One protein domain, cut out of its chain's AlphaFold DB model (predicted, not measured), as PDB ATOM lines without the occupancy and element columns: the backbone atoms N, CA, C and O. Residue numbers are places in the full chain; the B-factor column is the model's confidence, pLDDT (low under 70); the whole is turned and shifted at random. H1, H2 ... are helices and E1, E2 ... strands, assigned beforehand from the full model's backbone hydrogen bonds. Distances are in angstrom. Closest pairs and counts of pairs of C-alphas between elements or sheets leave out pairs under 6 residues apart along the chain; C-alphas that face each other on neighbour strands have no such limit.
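AT A GLANCE: This is residues 152 to 267 of the 267 residues of an uncharacterized protein of Pristionchus pacificus (UniProt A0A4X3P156). One twisted sheet of four strands has three helices over one of its faces and no named helix over the other, making two layers. H1 is over the E1 edge, H3 is over E3 and E4, and H2 sits between H1 and H3. The printed part has 116 residues, with three named helices and four named strands in the order H1 E1 H2 E2 H3 E3 E4; the sheet runs E1 E2 E3 E4 and is mixed. The class is mixed, helices and strands, and the whole is compact, with a radius of gyration of the C-alphas of 13.3 A and spans of 38 by 35 by 23 A.

HOW THE PARTS SIT: In the sheet, E1, residues 171 to 179, is an edge strand parallel to E2, residues 204 to 210, at 21 degrees, with N 174 and O 204 2.8 A apart, within hydrogen-bond range. E2 is antiparallel to E3, residues 239 to 247, at 156 degrees, with N 247 and O 205 at 2.9 A. E3 bends by 54 degrees at residue 242. E3 and the other edge strand, E4, residues 251 to 255, form a hairpin at 138 degrees, with N 252 and O 246 at 2.9 A. H1, residues 161 to 170, is on the sheet over E1, along the strands. H2, residues 185 to 195, is on the same face at a height over the sheet of 9.2 A, over E3 but only just not over E4, on which 2 of its C-alphas fall. E1, H2 and E2 form a strand-helix-strand unit, two parallel neighbour strands with a helix between, and its crossover is right-handed. H3, residues 211 to 221, is on the same face at a height of 9.0 A, slantwise to the strands. H1 and H2 touch at a shallow tilt of 13 degrees, the same way; their closest C-alphas, of Leu 161 and Asp 187, are 5.9 A apart. H2 and H3 touch at a steep tilt of 57 degrees; their closest C-alphas, of Ala 185 and Phe 217, are 4.4 A apart. H1 and H3 are apart. In H2 and H3 every O i to N i+4 pair is within hydrogen-bond range; in H1, 5 of 6 are.

IN THESE COORDINATES: E3 is 21.5 A from first to last C-alpha, E1 19.9 A and E2 19.7 A; E2 begins at C-alpha 204, (6.733, 15.735, 76.330). H2 is 15.5 A, H3 15.3 A and H1 14.6 A long; H1 begins at C-alpha 161, (-4.990, 25.832, 73.718). E4 is 13.6 A long and ends at C-alpha 255, (8.176, 19.790, 94.166).

THE WHOLE: The C-alphas farthest apart, of Val 152 and Phe 267, are 40.1 A apart, and the printed part has no cut. The link from H3 to E3, residues 222 to 238, is long. The mean pLDDT of the printed part is 71.6; residues 152 to 153, 157 and 224 to 267 are under 70.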
ATOM      1  N   VAL A 152      13.890  37.661  82.030       54.69
ATOM      2  CA  VAL A 152      12.761  38.569  82.021       54.69
ATOM      3  C   VAL A 152      11.536  37.758  81.629       54.69
ATOM      4  O   VAL A 152      11.523  37.072  80.609       54.69
ATOM      5  N   LYS A 153      10.505  37.850  82.463       62.47
ATOM      6  CA  LYS A 153       9.193  37.269  82.207       62.47
ATOM      7  C   LYS A 153       8.704  37.751  80.845       62.47
ATOM      8  O   LYS A 153       8.318  38.910  80.719       62.47
ATOM      9  N   PHE A 154       8.758  36.889  79.835       70.75
ATOM     10  CA  PHE A 154       8.082  37.153  78.578       70.75
ATOM     11  C   PHE A 154       6.786  36.361  78.590       70.75
ATOM     12  O   PHE A 154       6.767  35.141  78.786       70.75
ATOM     13  N   ASN A 155       5.692  37.096  78.463       71.69
ATOM     14  CA  ASN A 155       4.393  36.486  78.293       71.69
ATOM     15  C   ASN A 155       4.302  36.069  76.834       71.69
ATOM     16  O   ASN A 155       4.662  36.834  75.933       71.69
ATOM     17  N   VAL A 156       3.804  34.862  76.617       72.44
ATOM     18  CA  VAL A 156       3.533  34.316  75.293       72.44
ATOM     19  C   VAL A 156       2.025  34.133  75.174       72.44
ATOM     20  O   VAL A 156       1.558  33.001  75.062       72.44
ATOM     21  N   PRO A 157       1.217  35.217  75.231       62.81
ATOM     22  CA  PRO A 157      -0.241  35.107  75.108       62.81
ATOM     23  C   PRO A 157      -0.662  34.398  73.812       62.81
ATOM     24  O   PRO A 157      -1.747  33.826  73.732       62.81
ATOM     25  N   GLN A 158       0.227  34.413  72.820       76.12
ATOM     26  CA  GLN A 158       0.130  33.709  71.553       76.12
ATOM     27  C   GLN A 158      -0.030  32.190  71.730       76.12
ATOM     28  O   GLN A 158      -0.709  31.550  70.931       76.12
ATOM     29  N   ILE A 159       0.576  31.574  72.745       84.44
ATOM     30  CA  ILE A 159       0.441  30.133  72.981       84.44
ATOM     31  C   ILE A 159      -0.872  29.881  73.723       84.44
ATOM     32  O   ILE A 159      -0.935  29.918  74.947       84.44
ATOM     33  N   ASN A 160      -1.927  29.638  72.949       90.19
ATOM     34  CA  ASN A 160      -3.241  29.234  73.438       90.19
ATOM     35  C   ASN A 160      -3.460  27.721  73.275       90.19
ATOM     36  O   ASN A 160      -2.658  27.014  72.654       90.19
ATOM     37  N   LEU A 161      -4.585  27.233  73.803       91.81
ATOM     38  CA  LEU A 161      -4.990  25.832  73.718       91.81
ATOM     39  C   LEU A 161      -4.930  25.291  72.282       91.81
ATOM     40  O   LEU A 161      -4.295  24.269  72.040       91.81
ATOM     41  N   CYS A 162      -5.536  25.989  71.316       92.25
ATOM     42  CA  CYS A 162      -5.587  25.546  69.920       92.25
ATOM     43  C   CYS A 162      -4.193  25.283  69.336       92.25
ATOM     44  O   CYS A 162      -4.006  24.315  68.598       92.25
ATOM     45  N   ARG A 163      -3.201  26.110  69.681       92.25
ATOM     46  CA  ARG A 163      -1.822  25.915  69.224       92.25
ATOM     47  C   ARG A 163      -1.133  24.753  69.912       92.25
ATOM     48  O   ARG A 163      -0.454  23.994  69.228       92.25
ATOM     49  N   ILE A 164      -1.341  24.570  71.214       91.75
ATOM     50  CA  ILE A 164      -0.811  23.399  71.926       91.75
ATOM     51  C   ILE A 164      -1.399  22.111  71.337       91.75
ATOM     52  O   ILE A 164      -0.650  21.180  71.071       91.75
ATOM     53  N   LEU A 165      -2.704  22.075  71.047       92.38
ATOM     54  CA  LEU A 165      -3.353  20.921  70.413       92.38
ATOM     55  C   LEU A 165      -2.859  20.673  68.980       92.38
ATOM     56  O   LEU A 165      -2.814  19.535  68.520       92.38
ATOM     57  N   ARG A 166      -2.487  21.723  68.242       94.00
ATOM     58  CA  ARG A 166      -1.871  21.544  66.923       94.00
ATOM     59  C   ARG A 166      -0.456  20.990  67.046       94.00
ATOM     60  O   ARG A 166      -0.124  20.029  66.360       94.00
ATOM     61  N   LEU A 167       0.346  21.561  67.945       93.81
ATOM     62  CA  LEU A 167       1.678  21.053  68.258       93.81
ATOM     63  C   LEU A 167       1.604  19.592  68.699       93.81
ATOM     64  O   LEU A 167       2.396  18.787  68.233       93.81
ATOM     65  N   SER A 168       0.609  19.214  69.502       91.69
ATOM     66  CA  SER A 168       0.503  17.852  70.019       91.69
ATOM     67  C   SER A 168       0.262  16.790  68.946       91.69
ATOM     68  O   SER A 168       0.551  15.617  69.167       91.69
ATOM     69  N   ARG A 169      -0.254  17.187  67.780       93.44
ATOM     70  CA  ARG A 169      -0.474  16.303  66.627       93.44
ATOM     71  C   ARG A 169       0.745  16.155  65.731       93.44
ATOM     72  O   ARG A 169       0.809  15.188  64.989       93.44
ATOM     73  N   ASN A 170       1.672  17.109  65.777       94.81
ATOM     74  CA  ASN A 170       2.789  17.182  64.836       94.81
ATOM     75  C   ASN A 170       4.160  17.063  65.519       94.81
ATOM     76  O   ASN A 170       5.166  16.849  64.846       94.81
ATOM     77  N   VAL A 171       4.220  17.239  66.841       95.25
ATOM     78  CA  VAL A 171       5.458  17.414  67.600       95.25
ATOM     79  C   VAL A 171       5.505  16.464  68.788       95.25
ATOM     80  O   VAL A 171       4.570  16.411  69.588       95.25
ATOM     81  N   ARG A 172       6.625  15.750  68.947       92.38
ATOM     82  CA  ARG A 172       6.800  14.818  70.072       92.38
ATOM     83  C   ARG A 172       7.198  15.483  71.380       92.38
ATOM     84  O   ARG A 172       6.792  14.997  72.437       92.38
ATOM     85  N   LYS A 173       8.000  16.544  71.343       93.75
ATOM     86  CA  LYS A 173       8.444  17.278  72.533       93.75
ATOM     87  C   LYS A 173       8.245  18.773  72.348       93.75
ATOM     88  O   LYS A 173       8.733  19.345  71.382       93.75
ATOM     89  N   VAL A 174       7.538  19.403  73.273       93.12
ATOM     90  CA  VAL A 174       7.288  20.846  73.270       93.12
ATOM     91  C   VAL A 174       7.825  21.429  74.565       93.12
ATOM     92  O   VAL A 174       7.439  20.981  75.642       93.12
ATOM     93  N   ASP A 175       8.694  22.423  74.452       92.12
ATOM     94  CA  ASP A 175       9.279  23.167  75.563       92.12
ATOM     95  C   ASP A 175       9.068  24.668  75.337       92.12
ATOM     96  O   ASP A 175       9.503  25.228  74.335       92.12
ATOM     97  N   ILE A 176       8.317  25.324  76.216       90.62
ATOM     98  CA  ILE A 176       8.011  26.751  76.115       90.62
ATOM     99  C   ILE A 176       8.390  27.413  77.436       90.62
ATOM    100  O   ILE A 176       7.642  27.381  78.416       90.62
ATOM    101  N   GLU A 177       9.540  28.080  77.446       86.62
ATOM    102  CA  GLU A 177      10.076  28.809  78.599       86.62
ATOM    103  C   GLU A 177       9.487  30.228  78.729       86.62
ATOM    104  O   GLU A 177      10.166  31.174  79.126       86.62
ATOM    105  N   GLY A 178       8.205  30.402  78.411       83.81
ATOM    106  CA  GLY A 178       7.489  31.676  78.502       83.81
ATOM    107  C   GLY A 178       6.106  31.514  79.127       83.81
ATOM    108  O   GLY A 178       5.499  30.447  79.026       83.81
ATOM    109  N   ILE A 179       5.609  32.557  79.805       85.06
ATOM    110  CA  ILE A 179       4.342  32.467  80.545       85.06
ATOM    111  C   ILE A 179       3.166  32.461  79.560       85.06
ATOM    112  O   ILE A 179       2.903  33.451  78.878       85.06
ATOM    113  N   CYS A 180       2.441  31.349  79.501       88.19
ATOM    114  CA  CYS A 180       1.252  31.153  78.678       88.19
ATOM    115  C   CYS A 180       0.008  31.640  79.442       88.19
ATOM    116  O   CYS A 180      -0.787  30.843  79.938       88.19
ATOM    117  N   ASP A 181      -0.142  32.961  79.581       87.25
ATOM    118  CA  ASP A 181      -1.210  33.581  80.386       87.25
ATOM    119  C   ASP A 181      -2.633  33.260  79.909       87.25
ATOM    120  O   ASP A 181      -3.582  33.349  80.684       87.25
ATOM    121  N   SER A 182      -2.787  32.904  78.632       90.12
ATOM    122  CA  SER A 182      -4.073  32.563  78.022       90.12
ATOM    123  C   SER A 182      -4.539  31.137  78.330       90.12
ATOM    124  O   SER A 182      -5.659  30.789  77.974       90.12
ATOM    125  N   ILE A 183      -3.708  30.319  78.984       91.31
ATOM    126  CA  ILE A 183      -4.028  28.933  79.330       91.31
ATOM    127  C   ILE A 183      -4.724  28.874  80.689       91.31
ATOM    128  O   ILE A 183      -4.154  29.221  81.726       91.31
ATOM    129  N   THR A 184      -5.960  28.385  80.684       93.50
ATOM    130  CA  THR A 184      -6.787  28.184  81.876       93.50
ATOM    131  C   THR A 184      -6.633  26.775  82.461       93.50
ATOM    132  O   THR A 184      -6.024  25.884  81.869       93.50
ATOM    133  N   ALA A 185      -7.229  26.538  83.636       91.00
ATOM    134  CA  ALA A 185      -7.317  25.201  84.228       91.00
ATOM    135  C   ALA A 185      -8.053  24.197  83.316       91.00
ATOM    136  O   ALA A 185      -7.617  23.056  83.165       91.00
ATOM    137  N   GLN A 186      -9.139  24.640  82.671       93.69
ATOM    138  CA  GLN A 186      -9.926  23.815  81.750       93.69
ATOM    139  C   GLN A 186      -9.112  23.434  80.509       93.69
ATOM    140  O   GLN A 186      -9.138  22.276  80.088       93.69
ATOM    141  N   ASP A 187      -8.326  24.372  79.973       94.19
ATOM    142  CA  ASP A 187      -7.432  24.112  78.840       94.19
ATOM    143  C   ASP A 187      -6.390  23.045  79.188       94.19
ATOM    144  O   ASP A 187      -6.166  22.122  78.408       94.19
ATOM    145  N   LEU A 188      -5.793  23.119  80.383       90.25
ATOM    146  CA  LEU A 188      -4.848  22.108  80.868       90.25
ATOM    147  C   LEU A 188      -5.493  20.723  80.981       90.25
ATOM    148  O   LEU A 188      -4.864  19.723  80.627       90.25
ATOM    149  N   ASN A 189      -6.754  20.646  81.412       88.56
ATOM    150  CA  ASN A 189      -7.503  19.389  81.435       88.56
ATOM    151  C   ASN A 189      -7.801  18.856  80.033       88.56
ATOM    152  O   ASN A 189      -7.719  17.645  79.809       88.56
ATOM    153  N   LEU A 190      -8.082  19.726  79.062       91.12
ATOM    154  CA  LEU A 190      -8.255  19.301  77.675       91.12
ATOM    155  C   LEU A 190      -6.938  18.814  77.055       91.12
ATOM    156  O   LEU A 190      -6.917  17.765  76.408       91.12
ATOM    157  N   ILE A 191      -5.833  19.522  77.302       89.81
ATOM    158  CA  ILE A 191      -4.486  19.111  76.885       89.81
ATOM    159  C   ILE A 191      -4.156  17.744  77.485       89.81
ATOM    160  O   ILE A 191      -3.719  16.848  76.764       89.81
ATOM    161  N   ARG A 192      -4.435  17.550  78.781       86.69
ATOM    162  CA  ARG A 192      -4.261  16.265  79.466       86.69
ATOM    163  C   ARG A 192      -4.997  15.145  78.746       86.69
ATOM    164  O   ARG A 192      -4.376  14.142  78.419       86.69
ATOM    165  N   LYS A 193      -6.300  15.312  78.508       86.94
ATOM    166  CA  LYS A 193      -7.126  14.310  77.817       86.94
ATOM    167  C   LYS A 193      -6.581  14.005  76.420       86.94
ATOM    168  O   LYS A 193      -6.505  12.841  76.052       86.94
ATOM    169  N   THR A 194      -6.134  15.032  75.695       87.31
ATOM    170  CA  THR A 194      -5.561  14.898  74.345       87.31
ATOM    171  C   THR A 194      -4.256  14.099  74.343       87.31
ATOM    172  O   THR A 194      -4.051  13.275  73.463       87.31
ATOM    173  N   ILE A 195      -3.370  14.289  75.328       84.31
ATOM    174  CA  ILE A 195      -2.086  13.559  75.415       84.31
ATOM    175  C   ILE A 195      -2.279  12.041  75.543       84.31
ATOM    176  O   ILE A 195      -1.422  11.282  75.104       84.31
ATOM    177  N   PHE A 196      -3.400  11.588  76.108       81.56
ATOM    178  CA  PHE A 196      -3.707  10.160  76.239       81.56
ATOM    179  C   PHE A 196      -4.409   9.557  75.013       81.56
ATOM    180  O   PHE A 196      -4.701   8.363  75.013       81.56
ATOM    181  N   GLN A 197      -4.687  10.348  73.974       88.00
ATOM    182  CA  GLN A 197      -5.279   9.834  72.743       88.00
ATOM    183  C   GLN A 197      -4.219   9.137  71.867       88.00
ATOM    184  O   GLN A 197      -3.104   9.653  71.755       88.00
ATOM    185  N   PRO A 198      -4.539   8.005  71.206       87.44
ATOM    186  CA  PRO A 198      -3.596   7.269  70.352       87.44
ATOM    187  C   PRO A 198      -2.990   8.091  69.205       87.44
ATOM    188  O   PRO A 198      -1.858   7.853  68.794       87.44
ATOM    189  N   GLU A 199      -3.742   9.053  68.680       89.19
ATOM    190  CA  GLU A 199      -3.340   9.944  67.590       89.19
ATOM    191  C   GLU A 199      -2.422  11.097  68.031       89.19
ATOM    192  O   GLU A 199      -1.951  11.873  67.197       89.19
ATOM    193  N   CYS A 200      -2.173  11.246  69.333       89.44
ATOM    194  CA  CYS A 200      -1.328  12.304  69.860       89.44
ATOM    195  C   CYS A 200       0.155  11.931  69.737       89.44
ATOM    196  O   CYS A 200       0.605  10.911  70.252       89.44
ATOM    197  N   MET A 201       0.946  12.787  69.086       91.75
ATOM    198  CA  MET A 201       2.399  12.609  68.997       91.75
ATOM    199  C   MET A 201       3.123  13.066  70.269       91.75
ATOM    200  O   MET A 201       4.266  12.669  70.503       91.75
ATOM    201  N   LEU A 202       2.486  13.915  71.078       89.38
ATOM    202  CA  LEU A 202       3.120  14.608  72.192       89.38
ATOM    203  C   LEU A 202       3.493  13.663  73.338       89.38
ATOM    204  O   LEU A 202       2.663  13.260  74.147       89.38
ATOM    205  N   SER A 203       4.784  13.386  73.452       86.50
ATOM    206  CA  SER A 203       5.390  12.614  74.542       86.50
ATOM    207  C   SER A 203       5.940  13.490  75.669       86.50
ATOM    208  O   SER A 203       6.162  13.004  76.778       86.50
ATOM    209  N   PHE A 204       6.200  14.770  75.380       86.69
ATOM    210  CA  PHE A 204       6.733  15.735  76.330       86.69
ATOM    211  C   PHE A 204       6.096  17.111  76.134       86.69
ATOM    212  O   PHE A 204       6.165  17.660  75.037       86.69
ATOM    213  N   LEU A 205       5.539  17.691  77.194       88.00
ATOM    214  CA  LEU A 205       5.094  19.086  77.217       88.00
ATOM    215  C   LEU A 205       5.681  19.797  78.427       88.00
ATOM    216  O   LEU A 205       5.438  19.357  79.548       88.00
ATOM    217  N   PHE A 206       6.373  20.904  78.197       87.81
ATOM    218  CA  PHE A 206       6.780  21.863  79.208       87.81
ATOM    219  C   PHE A 206       6.226  23.240  78.860       87.81
ATOM    220  O   PHE A 206       6.504  23.778  77.789       87.81
ATOM    221  N   ILE A 207       5.442  23.803  79.777       87.81
ATOM    222  CA  ILE A 207       4.922  25.168  79.686       87.81
ATOM    223  C   ILE A 207       4.922  25.826  81.064       87.81
ATOM    224  O   ILE A 207       4.822  25.165  82.106       87.81
ATOM    225  N   LEU A 208       4.987  27.153  81.055       86.75
ATOM    226  CA  LEU A 208       4.799  27.994  82.226       86.75
ATOM    227  C   LEU A 208       3.392  28.592  82.193       86.75
ATOM    228  O   LEU A 208       3.029  29.237  81.215       86.75
ATOM    229  N   VAL A 209       2.604  28.414  83.254       87.50
ATOM    230  CA  VAL A 209       1.232  28.954  83.340       87.50
ATOM    231  C   VAL A 209       1.025  29.782  84.609       87.50
ATOM    232  O   VAL A 209       1.741  29.571  85.599       87.50
ATOM    233  N   PRO A 210       0.034  30.696  84.631       88.62
ATOM    234  CA  PRO A 210      -0.343  31.407  85.846       88.62
ATOM    235  C   PRO A 210      -0.678  30.454  86.997       88.62
ATOM    236  O   PRO A 210      -1.348  29.434  86.814       88.62
ATOM    237  N   LYS A 211      -0.276  30.819  88.219       84.44
ATOM    238  CA  LYS A 211      -0.496  30.004  89.423       84.44
ATOM    239  C   LYS A 211      -1.965  29.629  89.632       84.44
ATOM    240  O   LYS A 211      -2.248  28.507  90.029       84.44
ATOM    241  N   ILE A 212      -2.889  30.540  89.331       87.38
ATOM    242  CA  ILE A 212      -4.328  30.290  89.476       87.38
ATOM    243  C   ILE A 212      -4.827  29.181  88.538       87.38
ATOM    244  O   ILE A 212      -5.586  28.318  88.971       87.38
ATOM    245  N   ALA A 213      -4.340  29.144  87.292       89.06
ATOM    246  CA  ALA A 213      -4.687  28.107  86.324       89.06
ATOM    247  C   ALA A 213      -4.137  26.743  86.758       89.06
ATOM    248  O   ALA A 213      -4.857  25.748  86.739       89.06
ATOM    249  N   ALA A 214      -2.887  26.707  87.227       86.00
ATOM    250  CA  ALA A 214      -2.281  25.482  87.732       86.00
ATOM    251  C   ALA A 214      -2.973  24.951  89.000       86.00
ATOM    252  O   ALA A 214      -3.208  23.750  89.091       86.00
ATOM    253  N   ILE A 215      -3.339  25.814  89.956       84.88
ATOM    254  CA  ILE A 215      -4.101  25.397  91.146       84.88
ATOM    255  C   ILE A 215      -5.455  24.820  90.730       84.88
ATOM    256  O   ILE A 215      -5.794  23.728  91.173       84.88
ATOM    257  N   GLY A 216      -6.196  25.508  89.854       88.00
ATOM    258  CA  GLY A 216      -7.486  25.019  89.363       88.00
ATOM    259  C   GLY A 216      -7.372  23.653  88.685       88.00
ATOM    260  O   GLY A 216      -8.153  22.754  88.983       88.00
ATOM    261  N   PHE A 217      -6.351  23.468  87.843       87.94
ATOM    262  CA  PHE A 217      -6.076  22.193  87.181       87.94
ATOM    263  C   PHE A 217      -5.805  21.065  88.184       87.94
ATOM    264  O   PHE A 217      -6.401  19.996  88.079       87.94
ATOM    265  N   ILE A 218      -4.945  21.298  89.184       84.31
ATOM    266  CA  ILE A 218      -4.651  20.292  90.215       84.31
ATOM    267  C   ILE A 218      -5.903  19.977  91.031       84.31
ATOM    268  O   ILE A 218      -6.216  18.805  91.218       84.31
ATOM    269  N   SER A 219      -6.642  20.989  91.487       84.44
ATOM    270  CA  SER A 219      -7.880  20.766  92.236       84.44
ATOM    271  C   SER A 219      -8.864  19.896  91.454       84.44
ATOM    272  O   SER A 219      -9.442  18.985  92.031       84.44
ATOM    273  N   GLU A 220      -9.023  20.113  90.147       84.56
ATOM    274  CA  GLU A 220      -9.908  19.287  89.315       84.56
ATOM    275  C   GLU A 220      -9.392  17.845  89.172       84.56
ATOM    276  O   GLU A 220     -10.155  16.893  89.322       84.56
ATOM    277  N   VAL A 221      -8.083  17.668  88.954       81.38
ATOM    278  CA  VAL A 221      -7.454  16.345  88.809       81.38
ATOM    279  C   VAL A 221      -7.547  15.501  90.086       81.38
ATOM    280  O   VAL A 221      -7.671  14.282  89.994       81.38
ATOM    281  N   PHE A 222      -7.484  16.125  91.265       76.50
ATOM    282  CA  PHE A 222      -7.502  15.444  92.567       76.50
ATOM    283  C   PHE A 222      -8.848  15.577  93.303       76.50
ATOM    284  O   PHE A 222      -8.897  15.528  94.531       76.50
ATOM    285  N   SER A 223      -9.951  15.745  92.564       74.19
ATOM    286  CA  SER A 223     -11.320  15.748  93.114       74.19
ATOM    287  C   SER A 223     -11.564  16.794  94.218       74.19
ATOM    288  O   SER A 223     -12.308  16.560  95.166       74.19
ATOM    289  N   GLY A 224     -10.947  17.969  94.095       59.19
ATOM    290  CA  GLY A 224     -11.179  19.145  94.939       59.19
ATOM    291  C   GLY A 224     -10.259  19.276  96.154       59.19
ATOM    292  O   GLY A 224     -10.157  20.368  96.709       59.19
ATOM    293  N   ALA A 225      -9.536  18.221  96.539       56.28
ATOM    294  CA  ALA A 225      -8.539  18.286  97.601       56.28
ATOM    295  C   ALA A 225      -7.141  18.281  96.981       56.28
ATOM    296  O   ALA A 225      -6.632  17.227  96.613       56.28
ATOM    297  N   VAL A 226      -6.498  19.451  96.881       57.94
ATOM    298  CA  VAL A 226      -5.054  19.497  96.616       57.94
ATOM    299  C   VAL A 226      -4.374  18.829  97.810       57.94
ATOM    300  O   VAL A 226      -4.483  19.350  98.924       57.94
ATOM    301  N   PRO A 227      -3.707  17.679  97.633       53.91
ATOM    302  CA  PRO A 227      -3.080  16.999  98.752       53.91
ATOM    303  C   PRO A 227      -2.101  17.937  99.464       53.91
ATOM    304  O   PRO A 227      -1.249  18.539  98.817       53.91
ATOM    305  N   ALA A 228      -2.187  18.053 100.793       52.22
ATOM    306  CA  ALA A 228      -1.371  18.994 101.575       52.22
ATOM    307  C   ALA A 228       0.152  18.794 101.413       52.22
ATOM    308  O   ALA A 228       0.942  19.673 101.751       52.22
ATOM    309  N   HIS A 229       0.570  17.639 100.886       47.22
ATOM    310  CA  HIS A 229       1.962  17.324 100.586       47.22
ATOM    311  C   HIS A 229       2.454  17.879  99.240       47.22
ATOM    312  O   HIS A 229       3.663  17.953  99.054       47.22
ATOM    313  N   LEU A 230       1.569  18.273  98.315       41.66
ATOM    314  CA  LEU A 230       1.943  18.859  97.026       41.66
ATOM    315  C   LEU A 230       2.436  20.293  97.239       41.66
ATOM    316  O   LEU A 230       1.654  21.241  97.308       41.66
ATOM    317  N   LYS A 231       3.758  20.466  97.333       47.97
ATOM    318  CA  LYS A 231       4.363  21.803  97.330       47.97
ATOM    319  C   LYS A 231       4.623  22.245  95.896       47.97
ATOM    320  O   LYS A 231       5.370  21.614  95.154       47.97
ATOM    321  N   PHE A 232       4.032  23.371  95.520       52.28
ATOM    322  CA  PHE A 232       4.307  24.020  94.246       52.28
ATOM    323  C   PHE A 232       5.671  24.695  94.309       52.28
ATOM    324  O   PHE A 232       5.846  25.633  95.088       52.28
ATOM    325  N   ARG A 233       6.631  24.261  93.484       49.78
ATOM    326  CA  ARG A 233       7.877  25.018  93.345       49.78
ATOM    327  C   ARG A 233       7.615  26.234  92.444       49.78
ATOM    328  O   ARG A 233       7.230  26.039  91.286       49.78
ATOM    329  N   PRO A 234       7.832  27.468  92.929       52.03
ATOM    330  CA  PRO A 234       7.895  28.623  92.050       52.03
ATOM    331  C   PRO A 234       8.952  28.363  90.981       52.03
ATOM    332  O   PRO A 234      10.024  27.831  91.280       52.03
ATOM    333  N   ALA A 235       8.686  28.735  89.732       55.66
ATOM    334  CA  ALA A 235       9.777  28.797  88.771       55.66
ATOM    335  C   ALA A 235      10.788  29.827  89.308       55.66
ATOM    336  O   ALA A 235      10.437  30.992  89.464       55.66
ATOM    337  N   GLU A 236      12.010  29.394  89.636       55.44
ATOM    338  CA  GLU A 236      13.021  30.211  90.343       55.44
ATOM    339  C   GLU A 236      13.254  31.570  89.675       55.44
ATOM    340  O   GLU A 236      13.457  32.583  90.336       55.44
ATOM    341  N   THR A 237      13.135  31.599  88.350       54.97
ATOM    342  CA  THR A 237      13.256  32.786  87.505       54.97
ATOM    343  C   THR A 237      11.991  33.653  87.424       54.97
ATOM    344  O   THR A 237      12.085  34.822  87.059       54.97
ATOM    345  N   TYR A 238      10.809  33.138  87.778       52.44
ATOM    346  CA  TYR A 238       9.514  33.818  87.607       52.44
ATOM    347  C   TYR A 238       8.760  34.073  88.932       52.44
ATOM    348  O   TYR A 238       7.733  34.767  88.932       52.44
ATOM    349  N   GLY A 239       9.284  33.602  90.066       59.78
ATOM    350  CA  GLY A 239       8.690  33.755  91.399       59.78
ATOM    351  C   GLY A 239       7.364  33.002  91.575       59.78
ATOM    352  O   GLY A 239       6.940  32.237  90.709       59.78
ATOM    353  N   ASP A 240       6.668  33.261  92.684       58.88
ATOM    354  CA  ASP A 240       5.470  32.529  93.153       58.88
ATOM    355  C   ASP A 240       4.231  32.616  92.253       58.88
ATOM    356  O   ASP A 240       3.178  32.090  92.604       58.88
ATOM    357  N   ARG A 241       4.308  33.299  91.110       54.59
ATOM    358  CA  ARG A 241       3.154  33.546  90.232       54.59
ATOM    359  C   ARG A 241       2.991  32.515  89.122       54.59
ATOM    360  O   ARG A 241       1.959  32.535  88.457       54.59
ATOM    361  N   VAL A 242       3.977  31.645  88.913       56.81
ATOM    362  CA  VAL A 242       4.036  30.741  87.758       56.81
ATOM    363  C   VAL A 242       4.428  29.339  88.202       56.81
ATOM    364  O   VAL A 242       5.342  29.176  89.013       56.81
ATOM    365  N   ILE A 243       3.748  28.332  87.654       58.66
ATOM    366  CA  ILE A 243       4.004  26.914  87.936       58.66
ATOM    367  C   ILE A 243       4.459  26.214  86.651       58.66
ATOM    368  O   ILE A 243       3.936  26.480  85.568       58.66
ATOM    369  N   ARG A 244       5.449  25.321  86.790       62.06
ATOM    370  CA  ARG A 244       5.948  24.446  85.717       62.06
ATOM    371  C   ARG A 244       5.065  23.206  85.603       62.06
ATOM    372  O   ARG A 244       4.895  22.492  86.594       62.06
ATOM    373  N   ILE A 245       4.560  22.930  84.404       61.06
ATOM    374  CA  ILE A 245       3.777  21.724  84.112       61.06
ATOM    375  C   ILE A 245       4.570  20.837  83.160       61.06
ATOM    376  O   ILE A 245       5.026  21.315  82.125       61.06
ATOM    377  N   TYR A 246       4.711  19.553  83.508       57.12
ATOM    378  CA  TYR A 246       5.369  18.550  82.675       57.12
ATOM    379  C   TYR A 246       4.386  17.442  82.303       57.12
ATOM    380  O   TYR A 246       3.832  16.792  83.187       57.12
ATOM    381  N   GLY A 247       4.215  17.167  81.013       52.41
ATOM    382  CA  GLY A 247       3.517  15.974  80.531       52.41
ATOM    383  C   GLY A 247       4.507  14.980  79.955       52.41
ATOM    384  O   GLY A 247       5.100  15.290  78.944       52.41
ATOM    385  N   SER A 248       4.719  13.815  80.572       45.34
ATOM    386  CA  SER A 248       5.389  12.669  79.922       45.34
ATOM    387  C   SER A 248       4.749  11.371  80.387       45.34
ATOM    388  O   SER A 248       4.993  10.947  81.518       45.34
ATOM    389  N   ASN A 249       3.839  10.810  79.578       44.28
ATOM    390  CA  ASN A 249       2.960   9.669  79.918       44.28
ATOM    391  C   ASN A 249       2.291   9.773  81.315       44.28
ATOM    392  O   ASN A 249       1.884   8.788  81.915       44.28
ATOM    393  N   SER A 250       2.265  10.990  81.862       43.53
ATOM    394  CA  SER A 250       1.846  11.414  83.197       43.53
ATOM    395  C   SER A 250       1.993  12.938  83.218       43.53
ATOM    396  O   SER A 250       3.072  13.459  82.920       43.53
ATOM    397  N   LEU A 251       0.908  13.659  83.490       47.31
ATOM    398  CA  LEU A 251       0.935  15.113  83.662       47.31
ATOM    399  C   LEU A 251       1.187  15.398  85.140       47.31
ATOM    400  O   LEU A 251       0.317  15.147  85.973       47.31
ATOM    401  N   GLY A 252       2.409  15.818  85.464       48.50
ATOM    402  CA  GLY A 252       2.902  15.998  86.828       48.50
ATOM    403  C   GLY A 252       3.374  17.419  87.104       48.50
ATOM    404  O   GLY A 252       3.795  18.150  86.205       48.50
ATOM    405  N   VAL A 253       3.304  17.799  88.377       50.66
ATOM    406  CA  VAL A 253       3.790  19.080  88.909       50.66
ATOM    407  C   VAL A 253       5.023  18.795  89.759       50.66
ATOM    408  O   VAL A 253       5.070  17.781  90.439       50.66
ATOM    409  N   PHE A 254       6.063  19.625  89.700       48.22
ATOM    410  CA  PHE A 254       7.290  19.387  90.472       48.22
ATOM    411  C   PHE A 254       7.233  20.027  91.863       48.22
ATOM    412  O   PHE A 254       6.753  21.152  92.022       48.22
ATOM    413  N   GLN A 255       7.848  19.332  92.821       38.03
ATOM    414  CA  GLN A 255       8.176  19.790  94.166       38.03
ATOM    415  C   GLN A 255       9.695  19.690  94.327       38.03
ATOM    416  O   GLN A 255      10.290  18.659  94.023       38.03
ATOM    417  N   ASP A 256      10.344  20.776  94.746       35.66
ATOM    418  CA  ASP A 256      11.765  20.796  95.133       35.66
ATOM    419  C   ASP A 256      12.758  20.254  94.076       35.66
ATOM    420  O   ASP A 256      13.879  19.865  94.382       35.66
ATOM    421  N   GLY A 257      12.399  20.306  92.784       36.88
ATOM    422  CA  GLY A 257      13.285  19.887  91.680       36.88
ATOM    423  C   GLY A 257      13.310  18.382  91.441       36.88
ATOM    424  O   GLY A 257      14.003  17.917  90.541       36.88
ATOM    425  N   GLN A 258      12.500  17.636  92.187       29.64
ATOM    426  CA  GLN A 258      12.198  16.244  91.910       29.64
ATOM    427  C   GLN A 258      10.842  16.147  91.207       29.64
ATOM    428  O   GLN A 258       9.886  16.856  91.538       29.64
ATOM    429  N   LYS A 259      10.761  15.278  90.193       39.75
ATOM    430  CA  LYS A 259       9.504  14.970  89.502       39.75
ATOM    431  C   LYS A 259       8.564  14.365  90.541       39.75
ATOM    432  O   LYS A 259       8.772  13.213  90.917       39.75
ATOM    433  N   VAL A 260       7.523  15.085  90.974       38.78
ATOM    434  CA  VAL A 260       6.403  14.419  91.651       38.78
ATOM    435  C   VAL A 260       5.713  13.637  90.550       38.78
ATOM    436  O   VAL A 260       5.005  14.187  89.704       38.78
ATOM    437  N   ARG A 261       6.040  12.348  90.466       34.22
ATOM    438  CA  ARG A 261       5.356  11.434  89.562       34.22
ATOM    439  C   ARG A 261       3.905  11.383  90.016       34.22
ATOM    440  O   ARG A 261       3.574  10.676  90.959       34.22
ATOM    441  N   THR A 262       3.032  12.075  89.303       37.84
ATOM    442  CA  THR A 262       1.631  11.684  89.210       37.84
ATOM    443  C   THR A 262       1.592  10.395  88.399       37.84
ATOM    444  O   THR A 262       1.364  10.383  87.192       37.84
ATOM    445  N   ARG A 263       1.905   9.272  89.051       29.97
ATOM    446  CA  ARG A 263       1.517   7.962  88.535       29.97
ATOM    447  C   ARG A 263      -0.012   7.955  88.550       29.97
ATOM    448  O   ARG A 263      -0.625   7.648  89.563       29.97
ATOM    449  N   CYS A 264      -0.632   8.355  87.444       32.09
ATOM    450  CA  CYS A 264      -1.965   7.874  87.117       32.09
ATOM    451  C   CYS A 264      -1.778   6.423  86.669       32.09
ATOM    452  O   CYS A 264      -1.716   6.137  85.479       32.09
ATOM    453  N   GLU A 265      -1.551   5.532  87.632       24.84
ATOM    454  CA  GLU A 265      -1.704   4.104  87.391       24.84
ATOM    455  C   GLU A 265      -3.209   3.834  87.333       24.84
ATOM    456  O   GLU A 265      -3.904   3.984  88.332       24.84
ATOM    457  N   ASN A 266      -3.667   3.490  86.129       28.11
ATOM    458  CA  ASN A 266      -4.949   2.873  85.795       28.11
ATOM    459  C   ASN A 266      -6.224   3.639  86.191       28.11
ATOM    460  O   ASN A 266      -6.795   3.414  87.256       28.11
ATOM    461  N   PHE A 267      -6.719   4.433  85.239       32.00
ATOM    462  CA  PHE A 267      -8.139   4.481  84.878       32.00
ATOM    463  C   PHE A 267      -8.256   4.427  83.358       32.00
ATOM    464  O   PHE A 267      -7.457   5.138  82.704       32.00
TER     465      PHE A 267